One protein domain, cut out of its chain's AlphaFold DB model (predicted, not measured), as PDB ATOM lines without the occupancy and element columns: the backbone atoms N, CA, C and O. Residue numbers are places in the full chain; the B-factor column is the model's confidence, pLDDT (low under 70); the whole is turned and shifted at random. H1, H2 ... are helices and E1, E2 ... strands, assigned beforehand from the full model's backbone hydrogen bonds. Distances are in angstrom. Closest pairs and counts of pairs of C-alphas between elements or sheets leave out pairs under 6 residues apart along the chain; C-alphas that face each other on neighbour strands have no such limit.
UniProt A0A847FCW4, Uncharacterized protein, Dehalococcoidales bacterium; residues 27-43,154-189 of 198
ATOM      1  N   ALA A  27     239.196 275.350 279.251       84.56
ATOM      2  CA  ALA A  27     240.457 275.786 279.846       84.56
ATOM      3  C   ALA A  27     240.313 276.129 281.343       84.56
ATOM      4  O   ALA A  27     241.269 275.997 282.104       84.56
ATOM      5  N   LEU A  28     239.116 276.552 281.770       87.50
ATOM      6  CA  LEU A  28     238.818 276.887 283.165       87.50
ATOM      7  C   LEU A  28     238.503 275.650 284.011       87.50
ATOM      8  O   LEU A  28     238.758 275.647 285.215       87.50
ATOM      9  N   ILE A  29     237.957 274.600 283.395       89.06
ATOM     10  CA  ILE A  29     237.657 273.346 284.087       89.06
ATOM     11  C   ILE A  29     238.970 272.612 284.353       89.06
ATOM     12  O   ILE A  29     239.687 272.237 283.426       89.06
ATOM     13  N   LYS A  30     239.273 272.407 285.633       89.25
ATOM     14  CA  LYS A  30     240.426 271.637 286.092       89.25
ATOM     15  C   LYS A  30     240.091 270.145 286.116       89.25
ATOM     16  O   LYS A  30     238.999 269.760 286.521       89.25
ATOM     17  N   THR A  31     241.035 269.321 285.691       90.00
ATOM     18  CA  THR A  31     240.980 267.856 285.737       90.00
ATOM     19  C   THR A  31     242.312 267.315 286.248       90.00
ATOM     20  O   THR A  31     243.325 268.011 286.170       90.00
ATOM     21  N   GLY A  32     242.318 266.089 286.775       88.50
ATOM     22  CA  GLY A  32     243.526 265.457 287.304       88.50
ATOM     23  C   GLY A  32     244.623 265.354 286.244       88.50
ATOM     24  O   GLY A  32     244.360 264.998 285.091       88.50
ATOM     25  N   CYS A  33     245.854 265.687 286.624       86.25
ATOM     26  CA  CYS A  33     247.018 265.491 285.773       86.25
ATOM     27  C   CYS A  33     247.262 263.983 285.591       86.25
ATOM     28  O   CYS A  33     247.435 263.289 286.587       86.25
ATOM     29  N   PRO A  34     247.305 263.451 284.358       85.06
ATOM     30  CA  PRO A  34     247.460 262.013 284.128       85.06
ATOM     31  C   PRO A  34     248.868 261.492 284.464       85.06
ATOM     32  O   PRO A  34     249.040 260.284 284.615       85.06
ATOM     33  N   VAL A  35     249.861 262.382 284.591       82.31
ATOM     34  CA  VAL A  35     251.257 262.048 284.930       82.31
ATOM     35  C   VAL A  35     251.406 261.689 286.410       82.31
ATOM     36  O   VAL A  35     252.049 260.692 286.720       82.31
ATOM     37  N   CYS A  36     250.769 262.456 287.304       79.06
ATOM     38  CA  CYS A  36     250.741 262.215 288.756       79.06
ATOM     39  C   CYS A  36     249.373 261.754 289.274       79.06
ATOM     40  O   CYS A  36     249.088 261.863 290.459       79.06
ATOM     41  N   GLU A  37     248.487 261.335 288.372       83.69
ATOM     42  CA  GLU A  37     247.136 260.833 288.669       83.69
ATOM     43  C   GLU A  37     246.268 261.761 289.540       83.69
ATOM     44  O   GLU A  37     245.311 261.336 290.179       83.69
ATOM     45  N   GLY A  38     246.551 263.065 289.516       79.38
ATOM     46  CA  GLY A  38     245.843 264.055 290.325       79.38
ATOM     47  C   GLY A  38     246.442 264.308 291.710       79.38
ATOM     48  O   GLY A  38     245.991 265.225 292.391       79.38
ATOM     49  N   GLU A  39     247.477 263.571 292.106       79.00
ATOM     50  CA  GLU A  39     248.043 263.622 293.458       79.00
ATOM     51  C   GLU A  39     249.056 264.746 293.660       79.00
ATOM     52  O   GLU A  39     249.618 264.886 294.737       79.00
ATOM     53  N   SER A  40     249.291 265.574 292.639       77.62
ATOM     54  CA  SER A  40     250.257 266.685 292.618       77.62
ATOM     55  C   SER A  40     251.733 266.307 292.752       77.62
ATOM     56  O   SER A  40     252.587 267.101 292.350       77.62
ATOM     57  N   PHE A  41     252.040 265.084 293.171       77.31
ATOM     58  CA  PHE A  41     253.395 264.602 293.373       77.31
ATOM     59  C   PHE A  41     253.664 263.285 292.640       77.31
ATOM     60  O   PHE A  41     252.751 262.553 292.273       77.31
ATOM     61  N   VAL A  42     254.941 263.004 292.413       72.94
ATOM     62  CA  VAL A  42     255.464 261.712 291.977       72.94
ATOM     63  C   VAL A  42     256.165 261.092 293.182       72.94
ATOM     64  O   VAL A  42     256.988 261.743 293.832       72.94
ATOM     65  N   TYR A  43     255.810 259.854 293.513       64.75
ATOM     66  CA  TYR A  43     256.381 259.154 294.659       64.75
ATOM     67  C   TYR A  43     257.808 258.686 294.370       64.75
ATOM     68  O   TYR A  43     258.083 258.105 293.319       64.75
ATOM     69  N   GLU A 154     256.154 268.246 287.768       77.81
ATOM     70  CA  GLU A 154     256.445 269.414 286.920       77.81
ATOM     71  C   GLU A 154     255.381 269.647 285.842       77.81
ATOM     72  O   GLU A 154     255.025 270.783 285.558       77.81
ATOM     73  N   THR A 155     254.770 268.589 285.298       81.69
ATOM     74  CA  THR A 155     253.724 268.708 284.266       81.69
ATOM     75  C   THR A 155     252.486 269.466 284.752       81.69
ATOM     76  O   THR A 155     251.712 269.983 283.947       81.69
ATOM     77  N   CYS A 156     252.268 269.514 286.066       80.69
ATOM     78  CA  CYS A 156     251.160 270.239 286.678       80.69
ATOM     79  C   CYS A 156     251.622 271.299 287.681       80.69
ATOM     80  O   CYS A 156     250.797 271.760 288.470       80.69
ATOM     81  N   ASP A 157     252.911 271.650 287.693       81.12
ATOM     82  CA  ASP A 157     253.525 272.567 288.662       81.12
ATOM     83  C   ASP A 157     253.196 272.225 290.128       81.12
ATOM     84  O   ASP A 157     253.006 273.107 290.966       81.12
ATOM     85  N   GLY A 158     253.052 270.936 290.449       78.25
ATOM     86  CA  GLY A 158     252.670 270.502 291.796       78.25
ATOM     87  C   GLY A 158     251.235 270.861 292.204       78.25
ATOM     88  O   GLY A 158     250.916 270.860 293.387       78.25
ATOM     89  N   THR A 159     250.346 271.180 291.258       83.38
ATOM     90  CA  THR A 159     248.924 271.450 291.553       83.38
ATOM     91  C   THR A 159     248.046 270.204 291.479       83.38
ATOM     92  O   THR A 159     246.901 270.228 291.923       83.38
ATOM     93  N   GLY A 160     248.542 269.132 290.852       81.31
ATOM     94  CA  GLY A 160     247.769 267.920 290.567       81.31
ATOM     95  C   GLY A 160     246.711 268.114 289.483       81.31
ATOM     96  O   GLY A 160     246.057 267.155 289.085       81.31
ATOM     97  N   ALA A 161     246.553 269.327 288.948       87.50
ATOM     98  CA  ALA A 161     245.445 269.661 288.072       87.50
ATOM     99  C   ALA A 161     245.895 270.391 286.806       87.50
ATOM    100  O   ALA A 161     246.563 271.421 286.845       87.50
ATOM    101  N   ILE A 162     245.426 269.908 285.662       90.06
ATOM    102  CA  ILE A 162     245.585 270.561 284.361       90.06
ATOM    103  C   ILE A 162     244.217 270.982 283.826       90.06
ATOM    104  O   ILE A 162     243.176 270.616 284.374       90.06
ATOM    105  N   SER A 163     244.186 271.804 282.784       90.56
ATOM    106  CA  SER A 163     242.921 272.172 282.157       90.56
ATOM    107  C   SER A 163     242.345 271.016 281.332       90.56
ATOM    108  O   SER A 163     243.068 270.225 280.728       90.56
ATOM    109  N   LEU A 164     241.017 270.909 281.276       89.12
ATOM    110  CA  LEU A 164     240.336 269.804 280.593       89.12
ATOM    111  C   LEU A 164     240.681 269.736 279.099       89.12
ATOM    112  O   LEU A 164     240.762 268.654 278.525       89.12
ATOM    113  N   ASN A 165     240.920 270.885 278.469       87.94
ATOM    114  CA  ASN A 165     241.329 270.950 277.066       87.94
ATOM    115  C   ASN A 165     242.768 270.479 276.801       87.94
ATOM    116  O   ASN A 165     243.052 270.076 275.675       87.94
ATOM    117  N   THR A 166     243.667 270.526 277.788       86.94
ATOM    118  CA  THR A 166     245.051 270.041 277.639       86.94
ATOM    119  C   THR A 166     245.178 268.575 278.026       86.94
ATOM    120  O   THR A 166     246.051 267.889 277.501       86.94
ATOM    121  N   TRP A 167     244.262 268.065 278.853       91.44
ATOM    122  CA  TRP A 167     244.217 266.667 279.276       91.44
ATOM    123  C   TRP A 167     244.425 265.629 278.167       91.44
ATOM    124  O   TRP A 167     245.297 264.784 278.348       91.44
ATOM    125  N   PRO A 168     243.727 265.667 277.013       89.94
ATOM    126  CA  PRO A 168     243.930 264.651 275.978       89.94
ATOM    127  C   PRO A 168     245.352 264.662 275.403       89.94
ATOM    128  O   PRO A 168     245.874 263.601 275.073       89.94
ATOM    129  N   ILE A 169     245.992 265.833 275.319       90.06
ATOM    130  CA  ILE A 169     247.372 265.969 274.833       90.06
ATOM    131  C   ILE A 169     248.344 265.437 275.885       90.06
ATOM    132  O   ILE A 169     249.199 264.616 275.568       90.06
ATOM    133  N   VAL A 170     248.187 265.864 277.141       87.81
ATOM    134  CA  VAL A 170     249.057 265.426 278.243       87.81
ATOM    135  C   VAL A 170     248.927 263.924 278.486       87.81
ATOM    136  O   VAL A 170     249.920 263.262 278.753       87.81
ATOM    137  N   ASN A 171     247.727 263.363 278.338       90.19
ATOM    138  CA  ASN A 171     247.498 261.928 278.460       90.19
ATOM    139  C   ASN A 171     248.121 261.137 277.301       90.19
ATOM    140  O   ASN A 171     248.669 260.065 277.525       90.19
ATOM    141  N   ALA A 172     248.057 261.655 276.069       89.75
ATOM    142  CA  ALA A 172     248.678 261.008 274.911       89.75
ATOM    143  C   ALA A 172     250.215 261.013 274.979       89.75
ATOM    144  O   ALA A 172     250.845 260.098 274.465       89.75
ATOM    145  N   LEU A 173     250.794 262.030 275.620       88.56
ATOM    146  CA  LEU A 173     252.235 262.195 275.824       88.56
ATOM    147  C   LEU A 173     252.659 261.841 277.258       88.56
ATOM    148  O   LEU A 173     253.693 262.313 277.720       88.56
ATOM    149  N   LYS A 174     251.852 261.063 277.995       84.00
ATOM    150  CA  LYS A 174     252.109 260.758 279.412       84.00
ATOM    151  C   LYS A 174     253.503 260.166 279.597       84.00
ATOM    152  O   LYS A 174     254.241 260.652 280.447       84.00
ATOM    153  N   ASP A 175     253.851 259.177 278.784       79.69
ATOM    154  CA  ASP A 175     255.126 258.468 278.883       79.69
ATOM    155  C   ASP A 175     256.306 259.393 278.560       79.69
ATOM    156  O   ASP A 175     257.320 259.348 279.248       79.69
ATOM    157  N   ASP A 176     256.152 260.301 277.588       82.12
ATOM    158  CA  ASP A 176     257.167 261.309 277.261       82.12
ATOM    159  C   ASP A 176     257.323 262.335 278.389       82.12
ATOM    160  O   ASP A 176     258.439 262.710 278.732       82.12
ATOM    161  N   PHE A 177     256.223 262.785 279.004       77.94
ATOM    162  CA  PHE A 177     256.278 263.695 280.151       77.94
ATOM    163  C   PHE A 177     256.864 263.028 281.392       77.94
ATOM    164  O   PHE A 177     257.622 263.665 282.116       77.94
ATOM    165  N   GLN A 178     256.559 261.752 281.616       74.31
ATOM    166  CA  GLN A 178     257.201 260.948 282.648       74.31
ATOM    167  C   GLN A 178     258.695 260.800 282.344       74.31
ATOM    168  O   GLN A 178     259.520 261.107 283.196       74.31
ATOM    169  N   ALA A 179     259.072 260.444 281.116       69.25
ATOM    170  CA  ALA A 179     260.469 260.356 280.700       69.25
ATOM    171  C   ALA A 179     261.209 261.692 280.841       69.25
ATOM    172  O   ALA A 179     262.344 261.696 281.296       69.25
ATOM    173  N   LEU A 180     260.579 262.823 280.512       68.75
ATOM    174  CA  LEU A 180     261.145 264.162 280.709       68.75
ATOM    175  C   LEU A 180     261.296 264.526 282.182       68.75
ATOM    176  O   LEU A 180     262.244 265.219 282.524       68.75
ATOM    177  N   GLN A 181     260.403 264.051 283.052       63.66
ATOM    178  CA  GLN A 181     260.632 264.155 284.491       63.66
ATOM    179  C   GLN A 181     261.865 263.344 284.892       63.66
ATOM    180  O   GLN A 181     262.651 263.813 285.704       63.66
ATOM    181  N   TYR A 182     262.053 262.151 284.320       58.50
ATOM    182  CA  TYR A 182     263.168 261.259 284.648       58.50
ATOM    183  C   TYR A 182     264.505 261.645 283.996       58.50
ATOM    184  O   TYR A 182     265.552 261.166 284.435       58.50
ATOM    185  N   ASN A 183     264.498 262.489 282.963       59.97
ATOM    186  CA  ASN A 183     265.697 262.871 282.228       59.97
ATOM    187  C   ASN A 183     266.132 264.281 282.659       59.97
ATOM    188  O   ASN A 183     265.421 265.243 282.352       59.97
ATOM    189  N   PRO A 184     267.282 264.445 283.344       56.19
ATOM    190  CA  PRO A 184     267.804 265.778 283.625       56.19
ATOM    191  C   PRO A 184     267.953 266.550 282.310       56.19
ATOM    192  O   PRO A 184     268.166 265.943 281.253       56.19
ATOM    193  N   LYS A 185     267.829 267.888 282.355       58.25
ATOM    194  CA  LYS A 185     267.976 268.721 281.150       58.25
ATOM    195  C   LYS A 185     269.259 268.289 280.424       58.25
ATOM    196  O   LYS A 185     270.330 268.348 281.035       58.25
ATOM    197  N   PRO A 186     269.165 267.820 279.165       53.91
ATOM    198  CA  PRO A 186     270.315 267.253 278.488       53.91
ATOM    199  C   PRO A 186     271.399 268.317 278.389       53.91
ATOM    200  O   PRO A 186     271.112 269.476 278.078       53.91
ATOM    201  N   TRP A 187     272.639 267.912 278.664       50.34
ATOM    202  CA  TRP A 187     273.796 268.775 278.488       50.34
ATOM    203  C   TRP A 187     273.771 269.373 277.078       50.34
ATOM    204  O   TRP A 187     273.763 268.644 276.082       50.34
ATOM    205  N   ALA A 188     273.737 270.699 277.006       54.72
ATOM    206  CA  ALA A 188     273.832 271.420 275.753       54.72
ATOM    207  C   ALA A 188     275.312 271.754 275.515       54.72
ATOM    208  O   ALA A 188     275.876 272.528 276.296       54.72
ATOM    209  N   PRO A 189     275.967 271.189 274.481       46.56
ATOM    210  CA  PRO A 189     277.298 271.641 274.111       46.56
ATOM    211  C   PRO A 189     277.272 273.142 273.804       46.56
ATOM    212  O   PRO A 189     276.276 273.638 273.261       46.56
TER     213      PRO A 189
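Overview. This is residues 27 to 43 and 154 to 189 of the 198 residues of an uncharacterized protein of Dehalococcoidales bacterium (UniProt A0A847FCW4). A small two-stranded ladder, E1 beside E3, makes one end of a loop-rich body, and two short helices, H1 and H2, lead away from it through a corner into a tail whose residues 182 to 189 stick out. The 53 printed residues include, in chain order, strands E1, E2 and E3 and then helices H1 and H2; the class is mixed, helices and strands, with only 24 residues in named elements. The sheet order is E1 - E3, antiparallel, and E2 pairs with no named strand. The whole is only just compact, close to loose, with a radius of gyration of the C-alphas of 11.8 A; it is elongated, spanning 41 by 22 by 16 A.

Arrangement. E1, residues 30 to 32, is the antiparallel neighbour of E3, residues 161 to 163, at 129 degrees between directions. N 31 and O 162 are 2.8 A apart and N 162 and O 31 are 2.9 A apart, both within hydrogen-bond range. E2, residues 41 to 43, is apart from E1 and E3. The closest C-alphas of E1 and H1, residues 167 to 172, are those of Thr 31 and Trp 167, 7.3 A apart. H1 and H2, residues 174 to 182, are close but not clearly touching, about perpendicular at 80 degrees; their closest C-alphas, of Val 170 and Phe 177, are 7.7 A apart. H2 is apart from E1, E2 and E3, and H1 is apart from E2. In H1 and H2 every O i to N i+4 pair is within hydrogen-bond range.

Along the chain. E1 begins at C-alpha 30 (240.426, 271.637, 286.092) and is 7.0 A long; E2 is 6.3 A and E3 6.9 A. H1 is 8.4 A long from C-alpha 167 (244.217, 266.667, 279.276). H2 is 12.2 A long and ends at C-alpha 182 (263.168, 261.259, 284.648).

Size, cuts and confidence. The two farthest C-alphas, of Ile 29 and Pro 189, are 40.9 A apart. Without residues 182 to 189, which stand free, the body spans 27 by 19 by 13 A. Residues 44 to 153 are not printed, and C-alphas 43 and 154 are 12.9 A apart across the cut. Of the links that are printed whole, E3 to H1 and H1 to H2 are tight, E1 to E2 is short, and none is long. The mean pLDDT of the printed part is 78.5; residue 43 and residues 179 to 189 are under 70.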